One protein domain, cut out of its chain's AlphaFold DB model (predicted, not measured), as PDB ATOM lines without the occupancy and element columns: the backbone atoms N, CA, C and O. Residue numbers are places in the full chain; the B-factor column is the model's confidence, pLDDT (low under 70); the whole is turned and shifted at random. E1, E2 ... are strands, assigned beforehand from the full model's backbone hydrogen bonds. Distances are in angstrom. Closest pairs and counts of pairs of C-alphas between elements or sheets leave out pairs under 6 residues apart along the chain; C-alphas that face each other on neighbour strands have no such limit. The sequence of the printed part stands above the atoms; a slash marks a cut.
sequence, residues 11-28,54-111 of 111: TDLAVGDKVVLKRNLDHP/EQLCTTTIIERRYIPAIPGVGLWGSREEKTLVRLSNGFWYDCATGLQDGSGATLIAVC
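This is residues 11 to 28 and 54 to 111 of the 111 residues of an uncharacterized protein of Arthrobacter sp. Hiyo1 (UniProt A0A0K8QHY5). One five-stranded sheet is curled like part of a barrel and folded back on itself, with E4 and E3 facing E1 and E5 and the bent strand E2 as the hinge. Beyond E2 and E3 the loop of residues 68 to 81 reaches out as a long arm. The printed part has 76 residues with five named strands, E1 to E5 along the chain, and no named helix; the class is all strand, with 33 residues in named elements, under half. The sheet's order is E4, E3, E2, E1, E5, antiparallel throughout. The whole is only just compact, close to loose, with a radius of gyration of the C-alphas of 13.6 A and spans of 44 by 30 by 18 A.

Find C-alpha 18 at (95.563, 99.725, 150.703); from there E1 runs 16.7 A to residue 23. E2, residues 55 to 67, covers 27.8 A and bends by 84 degrees at residue 58. E3 is residues 82 to 87, 16.2 A, and E4 is residues 92 to 94, 6.9 A. E5, residues 106 to 110, runs 13.9 A to C-alpha 110 at (98.807, 101.927, 156.690).

The sheet is strongly twisted, with edge strands E4 and E5. Look at E2: its pairing is staggered, with E1 over residues 55 to 60, N 19 to O 59 at 2.8 A, and with E3 over 61 to 67, N 84 to O 65 at 2.8 A. E2, E3 and E4 form a meander, each strand the antiparallel neighbour of the one before; E2 and E3 are a hairpin, as are E3 and E4, where N 93 and O 85 are 2.8 A apart. E1 and E5 stand at 146 degrees, with N 20 and O 109 within hydrogen-bond range at 2.8 A. In this folded sheet, one sheet bent back into two leaves, E4 and E5 come closest at the C-alphas of Tyr 93 and Leu 107, 7.1 A; E1 and E3 are apart.

The C-alphas farthest apart, of Cys 57 and Gly 74, are 44.3 A apart. Residues 29 to 53 are not printed, and C-alphas 28 and 54 are 13.9 A apart across the cut. The links E2 to E3 and E4 to E5 are long. Mean pLDDT of the printed part is 93.0; no printed residue is under 70.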
ATOM      1  N   THR A  11     101.056  94.007 160.891       89.88
ATOM      2  CA  THR A  11     100.880  92.560 161.065       89.88
ATOM      3  C   THR A  11      99.501  92.060 160.655       89.88
ATOM      4  O   THR A  11      99.367  90.881 160.331       89.88
ATOM      5  N   ASP A  12      98.490  92.924 160.617       90.06
ATOM      6  CA  ASP A  12      97.119  92.523 160.310       90.06
ATOM      7  C   ASP A  12      96.793  92.668 158.817       90.06
ATOM      8  O   ASP A  12      95.772  92.158 158.367       90.06
ATOM      9  N   LEU A  13      97.691  93.270 158.023       92.00
ATOM     10  CA  LEU A  13      97.495  93.568 156.599       92.00
ATOM     11  C   LEU A  13      97.117  92.341 155.765       92.00
ATOM     12  O   LEU A  13      97.875  91.377 155.668       92.00
ATOM     13  N   ALA A  14      95.966  92.382 155.115       93.38
ATOM     14  CA  ALA A  14      95.437  91.333 154.262       93.38
ATOM     15  C   ALA A  14      95.566  91.676 152.770       93.38
ATOM     16  O   ALA A  14      95.834  92.806 152.357       93.38
ATOM     17  N   VAL A  15      95.368  90.661 151.927       95.88
ATOM     18  CA  VAL A  15      95.255  90.869 150.478       95.88
ATOM     19  C   VAL A  15      94.027  91.734 150.196       95.88
ATOM     20  O   VAL A  15      92.943  91.445 150.693       95.88
ATOM     21  N   GLY A  16      94.199  92.772 149.379       93.88
ATOM     22  CA  GLY A  16      93.163  93.762 149.084       93.88
ATOM     23  C   GLY A  16      93.279  95.059 149.887       93.88
ATOM     24  O   GLY A  16      92.710  96.068 149.459       93.88
ATOM     25  N   ASP A  17      94.062  95.083 150.969       93.88
ATOM     26  CA  ASP A  17      94.261  96.301 151.754       93.88
ATOM     27  C   ASP A  17      95.114  97.323 151.008       93.88
ATOM     28  O   ASP A  17      96.030  96.985 150.245       93.88
ATOM     29  N   LYS A  18      94.803  98.600 151.242       93.38
ATOM     30  CA  LYS A  18      95.563  99.725 150.703       93.38
ATOM     31  C   LYS A  18      96.655 100.144 151.674       93.38
ATOM     32  O   LYS A  18      96.409 100.342 152.859       93.38
ATOM     33  N   VAL A  19      97.842 100.371 151.133       93.94
ATOM     34  CA  VAL A  19      99.008 100.859 151.866       93.94
ATOM     35  C   VAL A  19      99.639 102.033 151.134       93.94
ATOM     36  O   VAL A  19      99.581 102.138 149.904       93.94
ATOM     37  N   VAL A  20     100.272 102.918 151.894       95.00
ATOM     38  CA  VAL A  20     101.129 103.970 151.358       95.00
ATOM     39  C   VAL A  20     102.537 103.409 151.220       95.00
ATOM     40  O   VAL A  20     103.135 102.969 152.199       95.00
ATOM     41  N   LEU A  21     103.070 103.437 150.003       95.06
ATOM     42  CA  LEU A  21     104.459 103.112 149.720       95.06
ATOM     43  C   LEU A  21     105.316 104.374 149.857       95.06
ATOM     44  O   LEU A  21     105.026 105.411 149.253       95.06
ATOM     45  N   LYS A  22     106.393 104.265 150.630       95.69
ATOM     46  CA  LYS A  22     107.321 105.348 150.952       95.69
ATOM     47  C   LYS A  22     108.769 104.938 150.693       95.69
ATOM     48  O   LYS A  22     109.107 103.755 150.705       95.69
ATOM     49  N   ARG A  23     109.641 105.919 150.481       94.94
ATOM     50  CA  ARG A  23     111.095 105.752 150.525       94.94
ATOM     51  C   ARG A  23     111.555 105.681 151.976       94.94
ATOM     52  O   ARG A  23     111.064 106.418 152.826       94.94
ATOM     53  N   ASN A  24     112.536 104.832 152.243       94.62
ATOM     54  CA  ASN A  24     113.281 104.890 153.489       94.62
ATOM     55  C   ASN A  24     114.349 105.986 153.371       94.62
ATOM     56  O   ASN A  24     115.382 105.780 152.736       94.62
ATOM     57  N   LEU A  25     114.103 107.156 153.961       93.06
ATOM     58  CA  LEU A  25     115.019 108.304 153.872       93.06
ATOM     59  C   LEU A  25     116.366 108.074 154.579       93.06
ATOM     60  O   LEU A  25     117.305 108.838 154.364       93.06
ATOM     61  N   ASP A  26     116.472 107.017 155.386       91.38
ATOM     62  CA  ASP A  26     117.711 106.596 156.044       91.38
ATOM     63  C   ASP A  26     118.444 105.485 155.267       91.38
ATOM     64  O   ASP A  26     119.456 104.954 155.724       91.38
ATOM     65  N   HIS A  27     117.954 105.113 154.079       93.12
ATOM     66  CA  HIS A  27     118.636 104.166 153.204       93.12
ATOM     67  C   HIS A  27     119.687 104.887 152.336       93.12
ATOM     68  O   HIS A  27     119.353 105.889 151.702       93.12
ATOM     69  N   PRO A  28     120.923 104.363 152.184       90.38
ATOM     70  CA  PRO A  28     122.002 105.036 151.446       90.38
ATOM     71  C   PRO A  28     121.659 105.463 150.011       90.38
ATOM     72  O   PRO A  28     122.172 106.465 149.531       90.38
ATOM     73  N   GLU A  54     109.441 111.609 150.235       90.50
ATOM     74  CA  GLU A  54     109.187 110.425 151.066       90.50
ATOM     75  C   GLU A  54     108.102 109.522 150.467       90.50
ATOM     76  O   GLU A  54     108.280 108.310 150.382       90.50
ATOM     77  N   GLN A  55     106.969 110.084 150.048       91.62
ATOM     78  CA  GLN A  55     105.826 109.299 149.587       91.62
ATOM     79  C   GLN A  55     105.922 109.015 148.087       91.62
ATOM     80  O   GLN A  55     106.080 109.925 147.283       91.62
ATOM     81  N   LEU A  56     105.790 107.742 147.711       90.00
ATOM     82  CA  LEU A  56     105.806 107.313 146.313       90.00
ATOM     83  C   LEU A  56     104.390 107.233 145.747       90.00
ATOM     84  O   LEU A  56     104.072 107.877 144.752       90.00
ATOM     85  N   CYS A  57     103.536 106.416 146.366       92.31
ATOM     86  CA  CYS A  57     102.160 106.211 145.922       92.31
ATOM     87  C   CYS A  57     101.333 105.472 146.981       92.31
ATOM     88  O   CYS A  57     101.869 104.911 147.934       92.31
ATOM     89  N   THR A  58     100.018 105.429 146.779       94.19
ATOM     90  CA  THR A  58      99.132 104.475 147.457       94.19
ATOM     91  C   THR A  58      98.901 103.286 146.535       94.19
ATOM     92  O   THR A  58      98.604 103.462 145.353       94.19
ATOM     93  N   THR A  59      99.033 102.075 147.062       94.62
ATOM     94  CA  THR A  59      98.862 100.832 146.303       94.62
ATOM     95  C   THR A  59      98.160  99.770 147.142       94.62
ATOM     96  O   THR A  59      97.850  99.997 148.309       94.62
ATOM     97  N   THR A  60      97.880  98.620 146.538       94.69
ATOM     98  CA  THR A  60      97.127  97.522 147.145       94.69
ATOM     99  C   THR A  60      98.002  96.285 147.305       94.69
ATOM    100  O   THR A  60      98.833  95.979 146.443       94.69
ATOM    101  N   ILE A  61      97.790  95.551 148.394       96.38
ATOM    102  CA  ILE A  61      98.432  94.260 148.642       96.38
ATOM    103  C   ILE A  61      97.813  93.195 147.739       96.38
ATOM    104  O   ILE A  61      96.597  92.998 147.737       96.38
ATOM    105  N   ILE A  62      98.661  92.487 146.997       97.75
ATOM    106  CA  ILE A  62      98.244  91.445 146.046       97.75
ATOM    107  C   ILE A  62      98.525  90.027 146.549       97.75
ATOM    108  O   ILE A  62      97.922  89.075 146.066       97.75
ATOM    109  N   GLU A  63      99.438  89.869 147.505       97.75
ATOM    110  CA  GLU A  63      99.816  88.567 148.053       97.75
ATOM    111  C   GLU A  63     100.256  88.730 149.510       97.75
ATOM    112  O   GLU A  63     100.884  89.730 149.860       97.75
ATOM    113  N   ARG A  64      99.957  87.737 150.350       97.12
ATOM    114  CA  ARG A  64     100.463  87.630 151.721       97.12
ATOM    115  C   ARG A  64     101.057  86.245 151.916       97.12
ATOM    116  O   ARG A  64     100.458  85.250 151.513       97.12
ATOM    117  N   ARG A  65     102.233  86.176 152.534       96.12
ATOM    118  CA  ARG A  65     102.977  84.934 152.725       96.12
ATOM    119  C   ARG A  65     103.562  84.862 154.123       96.12
ATOM    120  O   ARG A  65     104.210  85.797 154.579       96.12
ATOM    121  N   TYR A  66     103.396  83.710 154.755       96.50
ATOM    122  CA  TYR A  66     104.132  83.361 155.959       96.50
ATOM    123  C   TYR A  66     105.378  82.553 155.589       96.50
ATOM    124  O   TYR A  66     105.297  81.574 154.843       96.50
ATOM    125  N   ILE A  67     106.529  82.974 156.096       94.38
ATOM    126  CA  ILE A  67     107.811  82.300 155.944       94.38
ATOM    127  C   ILE A  67     108.191  81.748 157.319       94.38
ATOM    128  O   ILE A  67     108.497  82.532 158.214       94.38
ATOM    129  N   PRO A  68     108.203  80.419 157.506       94.06
ATOM    130  CA  PRO A  68     108.567  79.840 158.790       94.06
ATOM    131  C   PRO A  68     110.060  80.023 159.073       94.06
ATOM    132  O   PRO A  68     110.888  80.051 158.146       94.06
ATOM    133  N   ALA A  69     110.398  80.074 160.361       93.69
ATOM    134  CA  ALA A  69     111.778  80.007 160.809       93.69
ATOM    135  C   ALA A  69     112.427  78.681 160.375       93.69
ATOM    136  O   ALA A  69     111.797  77.623 160.383       93.69
ATOM    137  N   ILE A  70     113.704  78.741 160.004       91.25
ATOM    138  CA  ILE A  70     114.555  77.571 159.790       91.25
ATOM    139  C   ILE A  70     115.610  77.589 160.898       91.25
ATOM    140  O   ILE A  70     116.451  78.495 160.906       91.25
ATOM    141  N   PRO A  71     115.583  76.629 161.840       88.69
ATOM    142  CA  PRO A  71     116.619  76.534 162.855       88.69
ATOM    143  C   PRO A  71     117.954  76.172 162.198       88.69
ATOM    144  O   PRO A  71     118.014  75.310 161.320       88.69
ATOM    145  N   GLY A  72     119.029  76.829 162.631       87.50
ATOM    146  CA  GLY A  72     120.380  76.460 162.213       87.50
ATOM    147  C   GLY A  72     120.756  75.100 162.800       87.50
ATOM    148  O   GLY A  72     120.525  74.848 163.984       87.50
ATOM    149  N   VAL A  73     121.330  74.217 161.984       85.94
ATOM    150  CA  VAL A  73     121.829  72.906 162.427       85.94
ATOM    151  C   VAL A  73     123.319  72.834 162.116       85.94
ATOM    152  O   VAL A  73     123.718  72.851 160.956       85.94
ATOM    153  N   GLY A  74     124.170  72.755 163.141       84.12
ATOM    154  CA  GLY A  74     125.625  72.755 162.956       84.12
ATOM    155  C   GLY A  74     126.131  74.059 162.325       84.12
ATOM    156  O   GLY A  74     125.917  75.130 162.880       84.12
ATOM    157  N   LEU A  75     126.804  73.964 161.172       83.94
ATOM    158  CA  LEU A  75     127.318  75.118 160.409       83.94
ATOM    159  C   LEU A  75     126.305  75.692 159.401       83.94
ATOM    160  O   LEU A  75     126.622  76.640 158.686       83.94
ATOM    161  N   TRP A  76     125.107  75.111 159.301       82.25
ATOM    162  CA  TRP A  76     124.071  75.613 158.406       82.25
ATOM    163  C   TRP A  76     123.420  76.863 158.999       82.25
ATOM    164  O   TRP A  76     123.045  76.879 160.173       82.25
ATOM    165  N   GLY A  77     123.284  77.905 158.176       84.94
ATOM    166  CA  GLY A  77     122.663  79.165 158.582       84.94
ATOM    167  C   GLY A  77     121.212  78.986 159.028       84.94
ATOM    168  O   GLY A  77     120.493  78.121 158.526       84.94
ATOM    169  N   SER A  78     120.784  79.822 159.971       91.25
ATOM    170  CA  SER A  78     119.387  79.950 160.373       91.25
ATOM    171  C   SER A  78     118.665  81.013 159.541       91.25
ATOM    172  O   SER A  78     119.279  81.859 158.889       91.25
ATOM    173  N   ARG A  79     117.333  80.979 159.586       90.44
ATOM    174  CA  ARG A  79     116.465  82.041 159.074       90.44
ATOM    175  C   ARG A  79     115.341  82.278 160.071       90.44
ATOM    176  O   ARG A  79     114.676  81.320 160.454       90.44
ATOM    177  N   GLU A  80     115.114  83.522 160.466       91.69
ATOM    178  CA  GLU A  80     113.983  83.885 161.326       91.69
ATOM    179  C   GLU A  80     112.646  83.760 160.583       91.69
ATOM    180  O   GLU A  80     112.597  83.723 159.347       91.69
ATOM    181  N   GLU A  81     111.557  83.645 161.340       94.56
ATOM    182  CA  GLU A  81     110.215  83.703 160.767       94.56
ATOM    183  C   GLU A  81     109.907  85.111 160.255       94.56
ATOM    184  O   GLU A  81     110.362  86.106 160.816       94.56
ATOM    185  N   LYS A  82     109.138  85.197 159.170       94.94
ATOM    186  CA  LYS A  82     108.698  86.469 158.589       94.94
ATOM    187  C   LYS A  82     107.280  86.355 158.066       94.94
ATOM    188  O   LYS A  82     106.912  85.351 157.458       94.94
ATOM    189  N   THR A  83     106.507  87.424 158.209       97.00
ATOM    190  CA  THR A  83     105.253  87.590 157.469       97.00
ATOM    191  C   THR A  83     105.463  88.671 156.429       97.00
ATOM    192  O   THR A  83     105.762  89.807 156.778       97.00
ATOM    193  N   LEU A  84     105.325  88.318 155.155       97.25
ATOM    194  CA  LEU A  84     105.552  89.231 154.045       97.25
ATOM    195  C   LEU A  84     104.254  89.533 153.300       97.25
ATOM    196  O   LEU A  84     103.401  88.660 153.128       97.25
ATOM    197  N   VAL A  85     104.158  90.746 152.774       97.56
ATOM    198  CA  VAL A  85     103.131  91.159 151.815       97.56
ATOM    199  C   VAL A  85     103.780  91.624 150.525       97.56
ATOM    200  O   VAL A  85     104.878  92.179 150.530       97.56
ATOM    201  N   ARG A  86     103.114  91.381 149.403       97.69
ATOM    202  CA  ARG A  86     103.579  91.787 148.080       97.69
ATOM    203  C   ARG A  86     102.690  92.881 147.524       97.69
ATOM    204  O   ARG A  86     101.464  92.781 147.602       97.69
ATOM    205  N   LEU A  87     103.307  93.886 146.915       95.50
ATOM    206  CA  LEU A  87     102.599  94.948 146.203       95.50
ATOM    207  C   LEU A  87     102.626  94.694 144.691       95.50
ATOM    208  O   LEU A  87     103.400  93.880 144.182       95.50
ATOM    209  N   SER A  88     101.808  95.440 143.951       90.81
ATOM    210  CA  SER A  88     101.744  95.385 142.481       90.81
ATOM    211  C   SER A  88     103.063  95.723 141.773       90.81
ATOM    212  O   SER A  88     103.274  95.293 140.643       90.81
ATOM    213  N   ASN A  89     103.980  96.430 142.443       86.69
ATOM    214  CA  ASN A  89     105.337  96.693 141.950       86.69
ATOM    215  C   ASN A  89     106.238  95.437 141.935       86.69
ATOM    216  O   ASN A  89     107.376  95.499 141.480       86.69
ATOM    217  N   GLY A  90     105.738  94.303 142.435       91.25
ATOM    218  CA  GLY A  90     106.420  93.016 142.439       91.25
ATOM    219  C   GLY A  90     107.302  92.765 143.660       91.25
ATOM    220  O   GLY A  90     107.724  91.617 143.825       91.25
ATOM    221  N   PHE A  91     107.531  93.764 144.517       96.19
ATOM    222  CA  PHE A  91     108.379  93.659 145.705       96.19
ATOM    223  C   PHE A  91     107.619  93.159 146.935       96.19
ATOM    224  O   PHE A  91     106.406  93.339 147.066       96.19
ATOM    225  N   TRP A  92     108.378  92.527 147.829       97.56
ATOM    226  CA  TRP A  92     107.919  92.005 149.110       97.56
ATOM    227  C   TRP A  92     108.305  92.948 150.244       97.56
ATOM    228  O   TRP A  92     109.381  93.543 150.211       97.56
ATOM    229  N   TYR A  93     107.439  93.048 151.245       97.12
ATOM    230  CA  TYR A  93     107.598  93.908 152.410       97.12
ATOM    231  C   TYR A  93     107.302  93.114 153.673       97.12
ATOM    232  O   TYR A  93     106.343  92.343 153.710       97.12
ATOM    233  N   ASP A  94     108.132  93.292 154.690       96.31
ATOM    234  CA  ASP A  94     107.983  92.632 155.980       96.31
ATOM    235  C   ASP A  94     106.907  93.334 156.813       96.31
ATOM    236  O   ASP A  94     106.961  94.542 157.019       96.31
ATOM    237  N   CYS A  95     105.921  92.590 157.305       95.19
ATOM    238  CA  CYS A  95     104.832  93.137 158.114       95.19
ATOM    239  C   CYS A  95     105.277  93.539 159.526       95.19
ATOM    240  O   CYS A  95     104.566  94.293 160.182       95.19
ATOM    241  N   ALA A  96     106.424  93.054 160.012       93.12
ATOM    242  CA  ALA A  96     106.953  93.442 161.318       93.12
ATOM    243  C   ALA A  96     107.614  94.829 161.285       93.12
ATOM    244  O   ALA A  96     107.510  95.589 162.244       93.12
ATOM    245  N   THR A  97     108.290  95.167 160.183       93.31
ATOM    246  CA  THR A  97     109.072  96.415 160.063       93.31
ATOM    247  C   THR A  97     108.508  97.397 159.041       93.31
ATOM    248  O   THR A  97     108.886  98.565 159.033       93.31
ATOM    249  N   GLY A  98     107.642  96.932 158.142       94.56
ATOM    250  CA  GLY A  98     107.194  97.657 156.957       94.56
ATOM    251  C   GLY A  98     108.247  97.750 155.853       94.56
ATOM    252  O   GLY A  98     107.930  98.231 154.769       94.56
ATOM    253  N   LEU A  99     109.489  97.312 156.081       96.62
ATOM    254  CA  LEU A  99     110.589  97.484 155.135       96.62
ATOM    255  C   LEU A  99     110.504  96.495 153.971       96.62
ATOM    256  O   LEU A  99     110.074  95.351 154.126       96.62
ATOM    257  N   GLN A 100     110.978  96.927 152.805       96.75
ATOM    258  CA  GLN A 100     111.173  96.061 151.648       96.75
ATOM    259  C   GLN A 100     112.143  94.924 151.995       96.75
ATOM    260  O   GLN A 100     113.285  95.174 152.388       96.75
ATOM    261  N   ASP A 101     111.716  93.680 151.799       95.81
ATOM    262  CA  ASP A 101     112.532  92.505 152.094       95.81
ATOM    263  C   ASP A 101     113.778  92.474 151.192       95.81
ATOM    264  O   ASP A 101     113.710  92.676 149.975       95.81
ATOM    265  N   GLY A 102     114.941  92.272 151.811       92.12
ATOM    266  CA  GLY A 102     116.246  92.215 151.149       92.12
ATOM    267  C   GLY A 102     116.931  93.563 150.885       92.12
ATOM    268  O   GLY A 102     118.156  93.604 150.943       92.12
ATOM    269  N   SER A 103     116.198  94.656 150.631       94.62
ATOM    270  CA  SER A 103     116.817  95.973 150.363       94.62
ATOM    271  C   SER A 103     116.619  97.001 151.475       94.62
ATOM    272  O   SER A 103     117.522  97.786 151.736       94.62
ATOM    273  N   GLY A 104     115.442  97.051 152.106       95.06
ATOM    274  CA  GLY A 104     115.073  98.118 153.040       95.06
ATOM    275  C   GLY A 104     115.020  99.528 152.431       95.06
ATOM    276  O   GLY A 104     114.924 100.500 153.178       95.06
ATOM    277  N   ALA A 105     115.085  99.664 151.100       94.31
ATOM    278  CA  ALA A 105     115.104 100.963 150.415       94.31
ATOM    279  C   ALA A 105     113.736 101.658 150.420       94.31
ATOM    280  O   ALA A 105     113.642 102.884 150.417       94.31
ATOM    281  N   THR A 106     112.664 100.872 150.449       96.25
ATOM    282  CA  THR A 106     111.292 101.369 150.551       96.25
ATOM    283  C   THR A 106     110.583 100.734 151.737       96.25
ATOM    284  O   THR A 106     111.022  99.701 152.247       96.25
ATOM    285  N   LEU A 107     109.501 101.362 152.188       96.06
ATOM    286  CA  LEU A 107     108.689 100.889 153.301       96.06
ATOM    287  C   LEU A 107     107.201 101.135 153.056       96.06
ATOM    288  O   LEU A 107     106.831 102.058 152.329       96.06
ATOM    289  N   ILE A 108     106.354 100.312 153.664       95.50
ATOM    290  CA  ILE A 108     104.899 100.467 153.643       95.50
ATOM    291  C   ILE A 108     104.386 101.037 154.964       95.50
ATOM    292  O   ILE A 108     104.903 100.730 156.035       95.50
ATOM    293  N   ALA A 109     103.335 101.844 154.874       92.62
ATOM    294  CA  ALA A 109     102.553 102.320 156.006       92.62
ATOM    295  C   ALA A 109     101.059 102.096 155.734       92.62
ATOM    296  O   ALA A 109     100.625 102.109 154.578       92.62
ATOM    297  N   VAL A 110     100.273 101.903 156.791       89.44
ATOM    298  CA  VAL A 110      98.807 101.927 156.690       89.44
ATOM    299  C   VAL A 110      98.328 103.304 156.217       89.44
ATOM    300  O   VAL A 110      98.966 104.316 156.517       89.44
ATOM    301  N   CYS A 111      97.264 103.311 155.406       76.81
ATOM    302  CA  CYS A 111      96.640 104.538 154.897       76.81
ATOM    303  C   CYS A 111      95.855 105.280 155.979       76.81
ATOM    304  O   CYS A 111      95.272 104.600 156.851       76.81
TER     305      CYS A 111